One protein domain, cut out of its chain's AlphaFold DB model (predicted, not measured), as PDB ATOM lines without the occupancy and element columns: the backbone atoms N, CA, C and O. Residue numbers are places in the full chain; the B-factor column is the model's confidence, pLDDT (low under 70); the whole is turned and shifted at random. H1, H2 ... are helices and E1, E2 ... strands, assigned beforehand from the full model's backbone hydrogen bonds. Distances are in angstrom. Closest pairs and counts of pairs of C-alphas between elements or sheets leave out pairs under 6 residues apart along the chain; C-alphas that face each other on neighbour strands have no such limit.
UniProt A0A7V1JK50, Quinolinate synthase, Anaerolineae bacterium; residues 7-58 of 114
ATOM      1  N   ALA A   7      -8.764 114.426 153.755       97.81
ATOM      2  CA  ALA A   7      -8.015 115.675 153.609       97.81
ATOM      3  C   ALA A   7      -6.488 115.510 153.753       97.81
ATOM      4  O   ALA A   7      -5.740 116.277 153.160       97.81
ATOM      5  N   VAL A   8      -6.017 114.534 154.538       96.69
ATOM      6  CA  VAL A   8      -4.583 114.210 154.637       96.69
ATOM      7  C   VAL A   8      -4.136 113.401 153.424       96.69
ATOM      8  O   VAL A   8      -3.064 113.658 152.892       96.69
ATOM      9  N   VAL A   9      -4.953 112.440 152.981       97.69
ATOM     10  CA  VAL A   9      -4.656 111.607 151.804       97.69
ATOM     11  C   VAL A   9      -4.568 112.457 150.534       97.69
ATOM     12  O   VAL A   9      -3.633 112.282 149.767       97.69
ATOM     13  N   ASP A  10      -5.477 113.417 150.351       97.69
ATOM     14  CA  ASP A  10      -5.518 114.310 149.182       97.69
ATOM     15  C   ASP A  10      -4.296 115.241 149.082       97.69
ATOM     16  O   ASP A  10      -3.975 115.727 148.001       97.69
ATOM     17  N   LEU A  11      -3.635 115.517 150.212       97.88
ATOM     18  CA  LEU A  11      -2.441 116.365 150.288       97.88
ATOM     19  C   LEU A  11      -1.131 115.569 150.247       97.88
ATOM     20  O   LEU A  11      -0.066 116.179 150.177       97.88
ATOM     21  N   ALA A  12      -1.188 114.242 150.351       97.88
ATOM     22  CA  ALA A  12       0.001 113.403 150.376       97.88
ATOM     23  C   ALA A  12       0.590 113.234 148.968       97.88
ATOM     24  O   ALA A  12      -0.149 113.101 147.995       97.88
ATOM     25  N   ASP A  13       1.921 113.165 148.873       98.00
ATOM     26  CA  ASP A  13       2.611 112.869 147.609       98.00
ATOM     27  C   ASP A  13       2.266 111.465 147.077       98.00
ATOM     28  O   ASP A  13       2.274 111.232 145.869       98.00
ATOM     29  N   ASP A  14       1.958 110.530 147.982       97.50
ATOM     30  CA  ASP A  14       1.556 109.161 147.670       97.50
ATOM     31  C   ASP A  14       0.700 108.559 148.805       97.50
ATOM     32  O   ASP A  14       0.795 108.948 149.976       97.50
ATOM     33  N   ALA A  15      -0.135 107.573 148.475       97.81
ATOM     34  CA  ALA A  15      -1.005 106.881 149.415       97.81
ATOM     35  C   ALA A  15      -1.114 105.382 149.102       97.81
ATOM     36  O   ALA A  15      -1.634 104.963 148.072       97.81
ATOM     37  N   GLY A  16      -0.721 104.548 150.068       97.31
ATOM     38  CA  GLY A  16      -0.847 103.098 149.956       97.31
ATOM     39  C   GLY A  16      -0.789 102.372 151.297       97.31
ATOM     40  O   GLY A  16      -0.690 102.992 152.365       97.31
ATOM     41  N   SER A  17      -0.886 101.043 151.228       97.50
ATOM     42  CA  SER A  17      -0.759 100.156 152.389       97.50
ATOM     43  C   SER A  17       0.617 100.279 153.047       97.50
ATOM     44  O   SER A  17       1.558 100.822 152.468       97.50
ATOM     45  N   THR A  18       0.779  99.722 154.245       97.44
ATOM     46  CA  THR A  18       2.096  99.649 154.901       97.44
ATOM     47  C   THR A  18       3.144  98.960 154.025       97.44
ATOM     48  O   THR A  18       4.267  99.440 153.937       97.44
ATOM     49  N   ALA A  19       2.769  97.899 153.303       97.38
ATOM     50  CA  ALA A  19       3.657  97.230 152.351       97.38
ATOM     51  C   ALA A  19       4.050  98.127 151.166       97.38
ATOM     52  O   ALA A  19       5.162  98.019 150.662       97.38
ATOM     53  N   HIS A  20       3.152  99.006 150.712       98.00
ATOM     54  CA  HIS A  20       3.474  99.992 149.679       98.00
ATOM     55  C   HIS A  20       4.466 101.037 150.186       98.00
ATOM     56  O   HIS A  20       5.467 101.282 149.527       98.00
ATOM     57  N   ILE A  21       4.229 101.575 151.385       98.19
ATOM     58  CA  ILE A  21       5.126 102.539 152.040       98.19
ATOM     59  C   ILE A  21       6.537 101.955 152.196       98.19
ATOM     60  O   ILE A  21       7.502 102.620 151.844       98.19
ATOM     61  N   VAL A  22       6.654 100.711 152.685       98.31
ATOM     62  CA  VAL A  22       7.949 100.023 152.842       98.31
ATOM     63  C   VAL A  22       8.691  99.949 151.509       98.31
ATOM     64  O   VAL A  22       9.829 100.393 151.436       98.31
ATOM     65  N   ARG A  23       8.028  99.489 150.437       98.31
ATOM     66  CA  ARG A  23       8.654  99.424 149.106       98.31
ATOM     67  C   ARG A  23       9.125 100.787 148.611       98.31
ATOM     68  O   ARG A  23      10.227 100.883 148.095       98.31
ATOM     69  N   GLN A  24       8.309 101.833 148.772       98.19
ATOM     70  CA  GLN A  24       8.691 103.182 148.344       98.19
ATOM     71  C   GLN A  24       9.955 103.670 149.058       98.19
ATOM     72  O   GLN A  24      10.812 104.260 148.415       98.19
ATOM     73  N   VAL A  25      10.097 103.391 150.357       98.00
ATOM     74  CA  VAL A  25      11.299 103.740 151.131       98.00
ATOM     75  C   VAL A  25      12.509 102.900 150.704       98.00
ATOM     76  O   VAL A  25      13.590 103.449 150.502       98.00
ATOM     77  N   GLU A  26      12.335 101.589 150.524       97.62
ATOM     78  CA  GLU A  26      13.406 100.663 150.122       97.62
ATOM     79  C   GLU A  26      13.942 100.941 148.708       97.62
ATOM     80  O   GLU A  26      15.138 100.805 148.460       97.62
ATOM     81  N   GLU A  27      13.067 101.326 147.777       97.62
ATOM     82  CA  GLU A  27      13.415 101.619 146.380       97.62
ATOM     83  C   GLU A  27      13.949 103.051 146.187       97.62
ATOM     84  O   GLU A  27      14.455 103.393 145.113       97.62
ATOM     85  N   ALA A  28      13.851 103.898 147.213       97.56
ATOM     86  CA  ALA A  28      14.246 105.292 147.132       97.56
ATOM     87  C   ALA A  28      15.769 105.491 147.136       97.56
ATOM     88  O   ALA A  28      16.499 104.792 147.844       97.56
ATOM     89  N   PRO A  29      16.277 106.494 146.395       97.12
ATOM     90  CA  PRO A  29      17.676 106.883 146.484       97.12
ATOM     91  C   PRO A  29      18.074 107.340 147.892       97.12
ATOM     92  O   PRO A  29      17.277 107.901 148.638       97.12
ATOM     93  N   SER A  30      19.356 107.197 148.217       96.56
ATOM     94  CA  SER A  30      19.919 107.729 149.460       96.56
ATOM     95  C   SER A  30      19.692 109.242 149.604       96.56
ATOM     96  O   SER A  30      19.737 109.986 148.620       96.56
ATOM     97  N   GLY A  31      19.473 109.714 150.834       97.25
ATOM     98  CA  GLY A  31      19.255 111.129 151.147       97.25
ATOM     99  C   GLY A  31      17.831 111.652 150.919       97.25
ATOM    100  O   GLY A  31      17.588 112.847 151.127       97.25
ATOM    101  N   THR A  32      16.878 110.804 150.518       98.12
ATOM    102  CA  THR A  32      15.457 111.179 150.436       98.12
ATOM    103  C   THR A  32      14.865 111.507 151.804       98.12
ATOM    104  O   THR A  32      15.404 111.144 152.851       98.12
ATOM    105  N   LYS A  33      13.738 112.226 151.795       98.31
ATOM    106  CA  LYS A  33      13.047 112.684 153.002       98.31
ATOM    107  C   LYS A  33      11.599 112.217 152.988       98.31
ATOM    108  O   LYS A  33      10.906 112.435 152.003       98.31
ATOM    109  N   TRP A  34      11.153 111.650 154.100       98.19
ATOM    110  CA  TRP A  34       9.851 111.019 154.247       98.19
ATOM    111  C   TRP A  34       9.157 111.496 155.519       98.19
ATOM    112  O   TRP A  34       9.703 111.392 156.618       98.19
ATOM    113  N   ALA A  35       7.920 111.964 155.370       97.69
ATOM    114  CA  ALA A  35       6.982 112.141 156.470       97.69
ATOM    115  C   ALA A  35       5.856 111.113 156.307       97.69
ATOM    116  O   ALA A  35       5.047 111.202 155.388       97.69
ATOM    117  N   ILE A  36       5.825 110.095 157.169       98.25
ATOM    118  CA  ILE A  36       4.984 108.911 156.970       98.25
ATOM    119  C   ILE A  36       3.767 108.951 157.902       98.25
ATOM    120  O   ILE A  36       3.889 108.956 159.127       98.25
ATOM    121  N   GLY A  37       2.569 108.944 157.309       97.31
ATOM    122  CA  GLY A  37       1.287 108.872 158.018       97.31
ATOM    123  C   GLY A  37       0.801 107.435 158.217       97.31
ATOM    124  O   GLY A  37      -0.018 106.940 157.435       97.31
ATOM    125  N   THR A  38       1.318 106.747 159.236       97.31
ATOM    126  CA  THR A  38       0.860 105.421 159.696       97.31
ATOM    127  C   THR A  38       1.319 105.177 161.143       97.31
ATOM    128  O   THR A  38       1.810 106.097 161.789       97.31
ATOM    129  N   GLU A  39       1.131 103.966 161.664       96.94
ATOM    130  CA  GLU A  39       1.496 103.576 163.033       96.94
ATOM    131  C   GLU A  39       3.000 103.766 163.316       96.94
ATOM    132  O   GLU A  39       3.852 103.452 162.479       96.94
ATOM    133  N   HIS A  40       3.319 104.308 164.497       94.94
ATOM    134  CA  HIS A  40       4.657 104.787 164.851       94.94
ATOM    135  C   HIS A  40       5.759 103.723 164.787       94.94
ATOM    136  O   HIS A  40       6.862 104.047 164.351       94.94
ATOM    137  N   HIS A  41       5.495 102.470 165.175       94.81
ATOM    138  CA  HIS A  41       6.515 101.415 165.177       94.81
ATOM    139  C   HIS A  41       7.025 101.113 163.771       94.81
ATOM    140  O   HIS A  41       8.213 100.855 163.603       94.81
ATOM    141  N   LEU A  42       6.162 101.184 162.751       96.88
ATOM    142  CA  LEU A  42       6.605 101.029 161.365       96.88
ATOM    143  C   LEU A  42       7.536 102.174 160.956       96.88
ATOM    144  O   LEU A  42       8.588 101.928 160.376       96.88
ATOM    145  N   VAL A  43       7.162 103.415 161.271       97.62
ATOM    146  CA  VAL A  43       7.958 104.596 160.911       97.62
ATOM    147  C   VAL A  43       9.311 104.588 161.621       97.62
ATOM    148  O   VAL A  43      10.332 104.841 160.990       97.62
ATOM    149  N   HIS A  44       9.326 104.250 162.913       96.69
ATOM    150  CA  HIS A  44      10.552 104.117 163.696       96.69
ATOM    151  C   HIS A  44      11.465 103.032 163.130       96.69
ATOM    152  O   HIS A  44      12.641 103.288 162.898       96.69
ATOM    153  N   ARG A  45      10.915 101.843 162.841       97.75
ATOM    154  CA  ARG A  45      11.683 100.741 162.257       97.75
ATOM    155  C   ARG A  45      12.314 101.141 160.925       97.75
ATOM    156  O   ARG A  45      13.497 100.904 160.728       97.75
ATOM    157  N   LEU A  46      11.557 101.795 160.042       98.19
ATOM    158  CA  LEU A  46      12.088 102.273 158.764       98.19
ATOM    159  C   LEU A  46      13.216 103.297 158.954       98.19
ATOM    160  O   LEU A  46      14.217 103.228 158.252       98.19
ATOM    161  N   ALA A  47      13.090 104.211 159.919       97.75
ATOM    162  CA  ALA A  47      14.151 105.167 160.234       97.75
ATOM    163  C   ALA A  47      15.434 104.488 160.757       97.75
ATOM    164  O   ALA A  47      16.533 104.949 160.456       97.75
ATOM    165  N   GLU A  48      15.310 103.397 161.521       98.25
ATOM    166  CA  GLU A  48      16.454 102.602 161.990       98.25
ATOM    167  C   GLU A  48      17.088 101.757 160.871       98.25
ATOM    168  O   GLU A  48      18.311 101.638 160.811       98.25
ATOM    169  N   GLU A  49      16.269 101.173 159.991       98.06
ATOM    170  CA  GLU A  49      16.706 100.304 158.890       98.06
ATOM    171  C   GLU A  49      17.312 101.092 157.711       98.06
ATOM    172  O   GLU A  49      18.180 100.564 157.013       98.06
ATOM    173  N   HIS A  50      16.924 102.361 157.527       98.00
ATOM    174  CA  HIS A  50      17.374 103.240 156.436       98.00
ATOM    175  C   HIS A  50      18.004 104.549 156.959       98.00
ATOM    176  O   HIS A  50      17.469 105.637 156.725       98.00
ATOM    177  N   PRO A  51      19.152 104.485 157.666       97.56
ATOM    178  CA  PRO A  51      19.760 105.645 158.330       97.56
ATOM    179  C   PRO A  51      20.319 106.700 157.363       97.56
ATOM    180  O   PRO A  51      20.675 107.804 157.775       97.56
ATOM    181  N   ASP A  52      20.449 106.362 156.082       97.62
ATOM    182  CA  ASP A  52      20.896 107.253 155.017       97.62
ATOM    183  C   ASP A  52      19.756 108.108 154.430       97.62
ATOM    184  O   ASP A  52      20.003 109.023 153.641       97.62
ATOM    185  N   GLN A  53      18.513 107.844 154.837       98.25
ATOM    186  CA  GLN A  53      17.332 108.633 154.508       98.25
ATOM    187  C   GLN A  53      16.821 109.372 155.755       98.25
ATOM    188  O   GLN A  53      17.063 108.980 156.894       98.25
ATOM    189  N   PHE A  54      16.084 110.464 155.557       98.44
ATOM    190  CA  PHE A  54      15.402 111.157 156.651       98.44
ATOM    191  C   PHE A  54      13.959 110.670 156.741       98.44
ATOM    192  O   PHE A  54      13.175 110.933 155.833       98.44
ATOM    193  N   ILE A  55      13.590 109.992 157.828       98.38
ATOM    194  CA  ILE A  55      12.256 109.407 157.999       98.38
ATOM    195  C   ILE A  55      11.665 109.863 159.331       98.38
ATOM    196  O   ILE A  55      12.263 109.664 160.387       98.38
ATOM    197  N   ILE A  56      10.478 110.472 159.284       97.50
ATOM    198  CA  ILE A  56       9.745 110.939 160.467       97.50
ATOM    199  C   ILE A  56       8.264 110.563 160.407       97.50
ATOM    200  O   ILE A  56       7.695 110.326 159.340       97.50
ATOM    201  N   SER A  57       7.621 110.544 161.575       97.12
ATOM    202  CA  SER A  57       6.159 110.480 161.672       97.12
ATOM    203  C   SER A  57       5.556 111.759 161.099       97.12
ATOM    204  O   SER A  57       6.019 112.851 161.421       97.12
ATOM    205  N   LEU A  58       4.504 111.626 160.288       96.75
ATOM    206  CA  LEU A  58       3.757 112.781 159.780       96.75
ATOM    207  C   LEU A  58       3.017 113.531 160.901       96.75
ATOM    208  O   LEU A  58       2.811 114.735 160.805       96.75
TER     209      LEU A  58
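This is residues 7 to 58 of the 114 residues of the protein "Quinolinate synthase" of Anaerolineae bacterium (UniProt A0A7V1JK50). Two helices, H1 and H2, run nearly alongside each other over one face of a small parallel sheet, E1 and E2, with H2 packed on E2. The unnamed stretch from residue 7 makes one end of the long axis. The printed part has 52 residues, with two named helices and two named strands in the order H1, E1, H2, E2 along the chain; its class is mixed, helices and strands, and it is compact, with a radius of gyration of the C-alphas of 10.3 A and spans of 30 by 21 by 17 A.

Look at E1, residues 33 to 36, and E2, residues 54 to 57: N 34 and O 54 are within hydrogen-bond range, 2.8 A. With H2, residues 40 to 49, they form a strand-helix-strand unit, parallel neighbours with a helix between in sequence, its crossover right-handed. The closest C-alphas of H2 and E2 are Ala 47 and Ile 55, 5.2 A. H1, residues 18 to 27, is close but not clearly touching H2, C-alphas Val 22 and Leu 46 being closest at 7.6 A; they run the same way at a shallow tilt of 20 degrees. H1 and E2 are apart. In both helices every O i to N i+4 pair is within hydrogen-bond range.

Find C-alpha 18, where H1 begins, at (2.096, 99.649, 154.901); from first to last C-alpha H1 runs 14.3 A, H2 14.2 A, E1 9.7 A and E2 10.5 A, and E2 ends at C-alpha 57 at (6.159, 110.480, 161.672).

The printed part has no cut; no printed residue is under 70.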